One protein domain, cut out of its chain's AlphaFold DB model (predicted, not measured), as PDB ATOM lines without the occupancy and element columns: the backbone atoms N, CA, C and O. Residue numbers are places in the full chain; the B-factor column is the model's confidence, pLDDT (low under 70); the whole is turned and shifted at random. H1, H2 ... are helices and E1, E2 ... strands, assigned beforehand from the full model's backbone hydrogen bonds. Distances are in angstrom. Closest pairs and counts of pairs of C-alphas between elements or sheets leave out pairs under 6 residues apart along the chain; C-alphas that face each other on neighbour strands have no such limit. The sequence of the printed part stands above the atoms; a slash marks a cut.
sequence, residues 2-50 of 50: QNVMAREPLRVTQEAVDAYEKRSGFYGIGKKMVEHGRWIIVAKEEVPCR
ATOM      1  N   GLN A   2     196.786 135.714 127.382       47.94
ATOM      2  CA  GLN A   2     196.846 136.597 128.549       47.94
ATOM      3  C   GLN A   2     197.064 135.689 129.753       47.94
ATOM      4  O   GLN A   2     196.173 134.932 130.129       47.94
ATOM      5  N   ASN A   3     198.278 135.708 130.295       46.97
ATOM      6  CA  ASN A   3     198.602 135.041 131.540       46.97
ATOM      7  C   ASN A   3     197.916 135.846 132.653       46.97
ATOM      8  O   ASN A   3     198.533 136.696 133.296       46.97
ATOM      9  N   VAL A   4     196.601 135.664 132.802       54.69
ATOM     10  CA  VAL A   4     195.865 136.116 133.979       54.69
ATOM     11  C   VAL A   4     196.400 135.233 135.086       54.69
ATOM     12  O   VAL A   4     195.879 134.150 135.331       54.69
ATOM     13  N   MET A   5     197.524 135.643 135.682       52.19
ATOM     14  CA  MET A   5     197.959 135.097 136.952       52.19
ATOM     15  C   MET A   5     196.714 135.159 137.825       52.19
ATOM     16  O   MET A   5     196.242 136.258 138.131       52.19
ATOM     17  N   ALA A   6     196.135 134.001 138.132       54.81
ATOM     18  CA  ALA A   6     195.081 133.860 139.116       54.81
ATOM     19  C   ALA A   6     195.729 134.189 140.463       54.81
ATOM     20  O   ALA A   6     196.094 133.311 141.235       54.81
ATOM     21  N   ARG A   7     196.029 135.476 140.670       62.91
ATOM     22  CA  ARG A   7     196.564 135.986 141.920       62.91
ATOM     23  C   ARG A   7     195.424 135.803 142.889       62.91
ATOM     24  O   ARG A   7     194.346 136.361 142.674       62.91
ATOM     25  N   GLU A   8     195.660 134.964 143.885       73.38
ATOM     26  CA  GLU A   8     194.720 134.771 144.972       73.38
ATOM     27  C   GLU A   8     194.277 136.146 145.490       73.38
ATOM     28  O   GLU A   8     195.104 137.069 145.561       73.38
ATOM     29  N   PRO A   9     192.984 136.317 145.797       82.12
ATOM     30  CA  PRO A   9     192.478 137.596 146.253       82.12
ATOM     31  C   PRO A   9     193.258 138.064 147.482       82.12
ATOM     32  O   PRO A   9     193.487 137.297 148.422       82.12
ATOM     33  N   LEU A  10     193.666 139.331 147.487       83.94
ATOM     34  CA  LEU A  10     194.397 139.895 148.612       83.94
ATOM     35  C   LEU A  10     193.458 139.964 149.816       83.94
ATOM     36  O   LEU A  10     192.434 140.647 149.778       83.94
ATOM     37  N   ARG A  11     193.820 139.271 150.893       86.12
ATOM     38  CA  ARG A  11     193.112 139.370 152.167       86.12
ATOM     39  C   ARG A  11     193.490 140.692 152.816       86.12
ATOM     40  O   ARG A  11     194.651 140.914 153.149       86.12
ATOM     41  N   VAL A  12     192.518 141.578 152.953       86.56
ATOM     42  CA  VAL A  12     192.690 142.908 153.543       86.56
ATOM     43  C   VAL A  12     191.699 143.079 154.679       86.56
ATOM     44  O   VAL A  12     190.622 142.495 154.661       86.56
ATOM     45  N   THR A  13     192.034 143.886 155.679       88.75
ATOM     46  CA  THR A  13     191.062 144.269 156.707       88.75
ATOM     47  C   THR A  13     190.306 145.508 156.270       88.75
ATOM     48  O   THR A  13     190.819 146.330 155.508       88.75
ATOM     49  N   GLN A  14     189.105 145.693 156.815       86.06
ATOM     50  CA  GLN A  14     188.344 146.922 156.605       86.06
ATOM     51  C   GLN A  14     189.136 148.169 157.041       86.06
ATOM     52  O   GLN A  14     189.059 149.210 156.397       86.06
ATOM     53  N   GLU A  15     189.929 148.041 158.105       88.12
ATOM     54  CA  GLU A  15     190.774 149.107 158.650       88.12
ATOM     55  C   GLU A  15     191.918 149.477 157.691       88.12
ATOM     56  O   GLU A  15     192.194 150.655 157.482       88.12
ATOM     57  N   ALA A  16     192.546 148.487 157.046       87.19
ATOM     58  CA  ALA A  16     193.586 148.726 156.044       87.19
ATOM     59  C   ALA A  16     193.021 149.398 154.787       87.19
ATOM     60  O   ALA A  16     193.669 150.275 154.214       87.19
ATOM     61  N   VAL A  17     191.809 149.010 154.378       87.25
ATOM     62  CA  VAL A  17     191.089 149.659 153.278       87.25
ATOM     63  C   VAL A  17     190.805 151.119 153.628       87.25
ATOM     64  O   VAL A  17     191.213 152.000 152.881       87.25
ATOM     65  N   ASP A  18     190.201 151.390 154.784       88.88
ATOM     66  CA  ASP A  18     189.883 152.756 155.224       88.88
ATOM     67  C   ASP A  18     191.143 153.633 155.360       88.88
ATOM     68  O   ASP A  18     191.174 154.767 154.879       88.88
ATOM     69  N   ALA A  19     192.227 153.093 155.928       89.88
ATOM     70  CA  ALA A  19     193.505 153.796 156.028       89.88
ATOM     71  C   ALA A  19     194.112 154.100 154.647       89.88
ATOM     72  O   ALA A  19     194.657 155.187 154.436       89.88
ATOM     73  N   TYR A  20     194.011 153.165 153.698       87.69
ATOM     74  CA  TYR A  20     194.456 153.370 152.321       87.69
ATOM     75  C   TYR A  20     193.637 154.458 151.619       87.69
ATOM     76  O   TYR A  20     194.214 155.349 150.995       87.69
ATOM     77  N   GLU A  21     192.312 154.430 151.760       90.31
ATOM     78  CA  GLU A  21     191.412 155.420 151.161       90.31
ATOM     79  C   GLU A  21     191.660 156.818 151.734       90.31
ATOM     80  O   GLU A  21     191.845 157.768 150.969       90.31
ATOM     81  N   LYS A  22     191.788 156.938 153.063       90.75
ATOM     82  CA  LYS A  22     192.146 158.196 153.742       90.75
ATOM     83  C   LYS A  22     193.508 158.726 153.306       90.75
ATOM     84  O   LYS A  22     193.651 159.922 153.068       90.75
ATOM     85  N   ARG A  23     194.513 157.850 153.187       90.12
ATOM     86  CA  ARG A  23     195.869 158.240 152.775       90.12
ATOM     87  C   ARG A  23     195.925 158.661 151.309       90.12
ATOM     88  O   ARG A  23     196.654 159.588 150.974       90.12
ATOM     89  N   SER A  24     195.223 157.945 150.436       86.94
ATOM     90  CA  SER A  24     195.326 158.138 148.990       86.94
ATOM     91  C   SER A  24     194.318 159.149 148.435       86.94
ATOM     92  O   SER A  24     194.494 159.591 147.304       86.94
ATOM     93  N   GLY A  25     193.255 159.475 149.180       87.50
ATOM     94  CA  GLY A  25     192.128 160.298 148.716       87.50
ATOM     95  C   GLY A  25     191.166 159.574 147.762       87.50
ATOM     96  O   GLY A  25     190.193 160.167 147.302       87.50
ATOM     97  N   PHE A  26     191.414 158.295 147.465       83.75
ATOM     98  CA  PHE A  26     190.577 157.463 146.599       83.75
ATOM     99  C   PHE A  26     189.538 156.705 147.421       83.75
ATOM    100  O   PHE A  26     189.712 155.529 147.725       83.75
ATOM    101  N   TYR A  27     188.446 157.380 147.764       85.38
ATOM    102  CA  TYR A  27     187.316 156.761 148.455       85.38
ATOM    103  C   TYR A  27     186.517 155.846 147.514       85.38
ATOM    104  O   TYR A  27     186.195 156.219 146.385       85.38
ATOM    105  N   GLY A  28     186.180 154.642 147.975       85.44
ATOM    106  CA  GLY A  28     185.402 153.642 147.238       85.44
ATOM    107  C   GLY A  28     186.230 152.652 146.413       85.44
ATOM    108  O   GLY A  28     185.660 151.737 145.809       85.44
ATOM    109  N   ILE A  29     187.561 152.780 146.388       86.62
ATOM    110  CA  ILE A  29     188.425 151.819 145.691       86.62
ATOM    111  C   ILE A  29     188.410 150.458 146.380       86.62
ATOM    112  O   ILE A  29     188.432 149.440 145.692       86.62
ATOM    113  N   GLY A  30     188.275 150.426 147.710       85.44
ATOM    114  CA  GLY A  30     188.154 149.175 148.451       85.44
ATOM    115  C   GLY A  30     186.948 148.365 148.004       85.44
ATOM    116  O   GLY A  30     187.083 147.200 147.636       85.44
ATOM    117  N   LYS A  31     185.785 149.018 147.929       86.06
ATOM    118  CA  LYS A  31     184.548 148.395 147.450       86.06
ATOM    119  C   LYS A  31     184.713 147.854 146.030       86.06
ATOM    120  O   LYS A  31     184.408 146.693 145.784       86.06
ATOM    121  N   LYS A  32     185.287 148.653 145.127       88.88
ATOM    122  CA  LYS A  32     185.509 148.247 143.735       88.88
ATOM    123  C   LYS A  32     186.454 147.045 143.632       88.88
ATOM    124  O   LYS A  32     186.200 146.123 142.866       88.88
ATOM    125  N   MET A  33     187.522 147.014 144.424       86.25
ATOM    126  CA  MET A  33     188.473 145.896 144.438       86.25
ATOM    127  C   MET A  33     187.860 144.612 145.014       86.25
ATOM    128  O   MET A  33     188.194 143.526 144.540       86.25
ATOM    129  N   VAL A  34     186.938 144.732 145.973       86.06
ATOM    130  CA  VAL A  34     186.166 143.603 146.517       86.06
ATOM    131  C   VAL A  34     185.130 143.098 145.511       86.06
ATOM    132  O   VAL A  34     185.067 141.899 145.263       86.06
ATOM    133  N   GLU A  35     184.381 143.991 144.857       87.12
ATOM    134  CA  GLU A  35     183.417 143.628 143.802       87.12
ATOM    135  C   GLU A  35     184.093 142.932 142.615       87.12
ATOM    136  O   GLU A  35     183.560 141.978 142.055       87.12
ATOM    137  N   HIS A  36     185.305 143.360 142.256       86.38
ATOM    138  CA  HIS A  36     186.112 142.704 141.227       86.38
ATOM    139  C   HIS A  36     186.796 141.406 141.704       86.38
ATOM    140  O   HIS A  36     187.557 140.817 140.935       86.38
ATOM    141  N   GLY A  37     186.582 140.974 142.953       83.31
ATOM    142  CA  GLY A  37     187.183 139.764 143.524       83.31
ATOM    143  C   GLY A  37     188.702 139.838 143.687       83.31
ATOM    144  O   GLY A  37     189.361 138.814 143.853       83.31
ATOM    145  N   ARG A  38     189.287 141.042 143.614       84.94
ATOM    146  CA  ARG A  38     190.728 141.255 143.804       84.94
ATOM    147  C   ARG A  38     191.091 141.302 145.275       84.94
ATOM    148  O   ARG A  38     192.188 140.878 145.624       84.94
ATOM    149  N   TRP A  39     190.197 141.835 146.104       89.00
ATOM    150  CA  TRP A  39     190.351 141.928 147.552       89.00
ATOM    151  C   TRP A  39     189.250 141.134 148.249       89.00
ATOM    152  O   TRP A  39     188.104 141.137 147.810       89.00
ATOM    153  N   ILE A  40     189.593 140.485 149.355       87.69
ATOM    154  CA  ILE A  40     188.625 139.888 150.275       87.69
ATOM    155  C   ILE A  40     188.794 140.596 151.607       87.69
ATOM    156  O   ILE A  40     189.895 140.615 152.161       87.69
ATOM    157  N   ILE A  41     187.704 141.184 152.103       86.94
ATOM    158  CA  ILE A  41     187.690 141.754 153.446       86.94
ATOM    159  C   ILE A  41     187.616 140.600 154.434       86.94
ATOM    160  O   ILE A  41     186.620 139.881 154.471       86.94
ATOM    161  N   VAL A  42     188.678 140.426 155.207       84.31
ATOM    162  CA  VAL A  42     188.757 139.430 156.276       84.31
ATOM    163  C   VAL A  42     188.761 140.125 157.633       84.31
ATOM    164  O   VAL A  42     189.156 141.296 157.752       84.31
ATOM    165  N   ALA A  43     188.322 139.413 158.669       75.31
ATOM    166  CA  ALA A  43     188.461 139.905 160.032       75.31
ATOM    167  C   ALA A  43     189.952 140.030 160.391       75.31
ATOM    168  O   ALA A  43     190.795 139.289 159.891       75.31
ATOM    169  N   LYS A  44     190.292 140.974 161.278       66.94
ATOM    170  CA  LYS A  44     191.682 141.257 161.696       66.94
ATOM    171  C   LYS A  44     192.399 140.017 162.261       66.94
ATOM    172  O   LYS A  44     193.615 139.929 162.173       66.94
ATOM    173  N   GLU A  45     191.630 139.065 162.782       62.28
ATOM    174  CA  GLU A  45     192.084 137.786 163.337       62.28
ATOM    175  C   GLU A  45     192.483 136.754 162.262       62.28
ATOM    176  O   GLU A  45     193.251 135.836 162.532       62.28
ATOM    177  N   GLU A  46     192.023 136.929 161.020       59.28
ATOM    178  CA  GLU A  46     192.268 136.011 159.899       59.28
ATOM    179  C   GLU A  46     193.403 136.459 158.969       59.28
ATOM    180  O   GLU A  46     193.734 135.764 158.003       59.28
ATOM    181  N   VAL A  47     193.999 137.626 159.227       59.22
ATOM    182  CA  VAL A  47     195.193 138.070 158.507       59.22
ATOM    183  C   VAL A  47     196.400 137.503 159.247       59.22
ATOM    184  O   VAL A  47     196.715 137.988 160.335       59.22
ATOM    185  N   PRO A  48     197.100 136.488 158.714       56.59
ATOM    186  CA  PRO A  48     198.357 136.075 159.308       56.59
ATOM    187  C   PRO A  48     199.349 137.229 159.150       56.59
ATOM    188  O   PRO A  48     199.872 137.466 158.062       56.59
ATOM    189  N   CYS A  49     199.596 137.963 160.233       54.72
ATOM    190  CA  CYS A  49     200.794 138.778 160.362       54.72
ATOM    191  C   CYS A  49     201.987 137.820 160.257       54.72
ATOM    192  O   CYS A  49     202.208 137.015 161.163       54.72
ATOM    193  N   ARG A  50     202.705 137.857 159.135       51.47
ATOM    194  CA  ARG A  50     203.940 137.105 158.926       51.47
ATOM    195  C   ARG A  50     205.060 138.060 158.567       51.47
ATOM    196  O   ARG A  50     204.777 139.011 157.804       51.47
TER     197      ARG A  50
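AT A GLANCE: This is residues 2 to 50 of the 50 residues of an uncharacterized protein of Methanoregula sp. PtaB.Bin085 (UniProt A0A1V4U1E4). Two short parallel strands lie side by side as a small two-stranded sheet, and the two helices between them in the chain fold back on each other as a hairpin, H2 packing on the sheet mainly at E2 and H1 starting near the sheet's end. The stretches at the two ends, residues 2 to 9 and 42 to 50, hold no named element and run on beyond this small core. The printed part has 49 residues with two named strands and two named helices in the order E1, H1, H2, E2; the class is mixed, helices and strands, with under half of the residues in named elements. The whole is only just loose, close to compact, with a radius of gyration of the C-alphas of 11.8 A, and it spans 33 by 26 by 17 A.

HOW THE PARTS SIT: Go first to E1, residues 10 to 12, and set it beside E2, residues 39 to 41: they are parallel neighbours, with 32 degrees between their directions. Here C-alphas 10 and 39 face each other at 4.7 A, and N 12 and O 40, like N 40 and O 10, are within hydrogen-bond range at 2.9 A. From E1 a tight link leads to H1, residues 14 to 24, and a second tight link leads to H2, residues 29 to 35. H1 and H2 form a helical hairpin: they touch, closest at the C-alphas of Val 17 and Gly 30, 5.7 A apart, and run opposite ways at a steep tilt of 43 degrees. The closest C-alphas of H2 and E2 are those of Met 33 and Trp 39, 5.4 A apart. H2 and E1 are near each other, with 5 pairs of C-alphas within 10 A. The closest C-alphas of H1 and E2 are those of Gln 14 and Ile 41, 6.1 A apart. E1, H1, H2 and E2 make a strand-helix-strand unit, two parallel neighbour strands with helices between, and its crossover is right-handed. In H1 and H2 every O i to N i+4 pair is within hydrogen-bond range.

IN THESE COORDINATES: Find C-alpha 10 at (194.397, 139.895, 148.612), where E1 begins; it runs to residue 12, 6.0 A on. H1 starts at C-alpha 14, (188.344, 146.922, 156.605), and covers 15.2 A to residue 24. H2 covers 9.8 A from residue 29 to 35. E2 runs 6.5 A, from residue 39 to C-alpha 41 at (187.690, 141.754, 153.446).

THE WHOLE: Look for the two C-alphas farthest apart at Gln 2 and Glu 45, 35.1 A. The printed part has no cut, ends at the chain's last residue, Arg 50, and has no long link between its named elements. The mean pLDDT of the printed part is 78.2, and residues 2 to 7 and 44 to 50 are under 70 in this model.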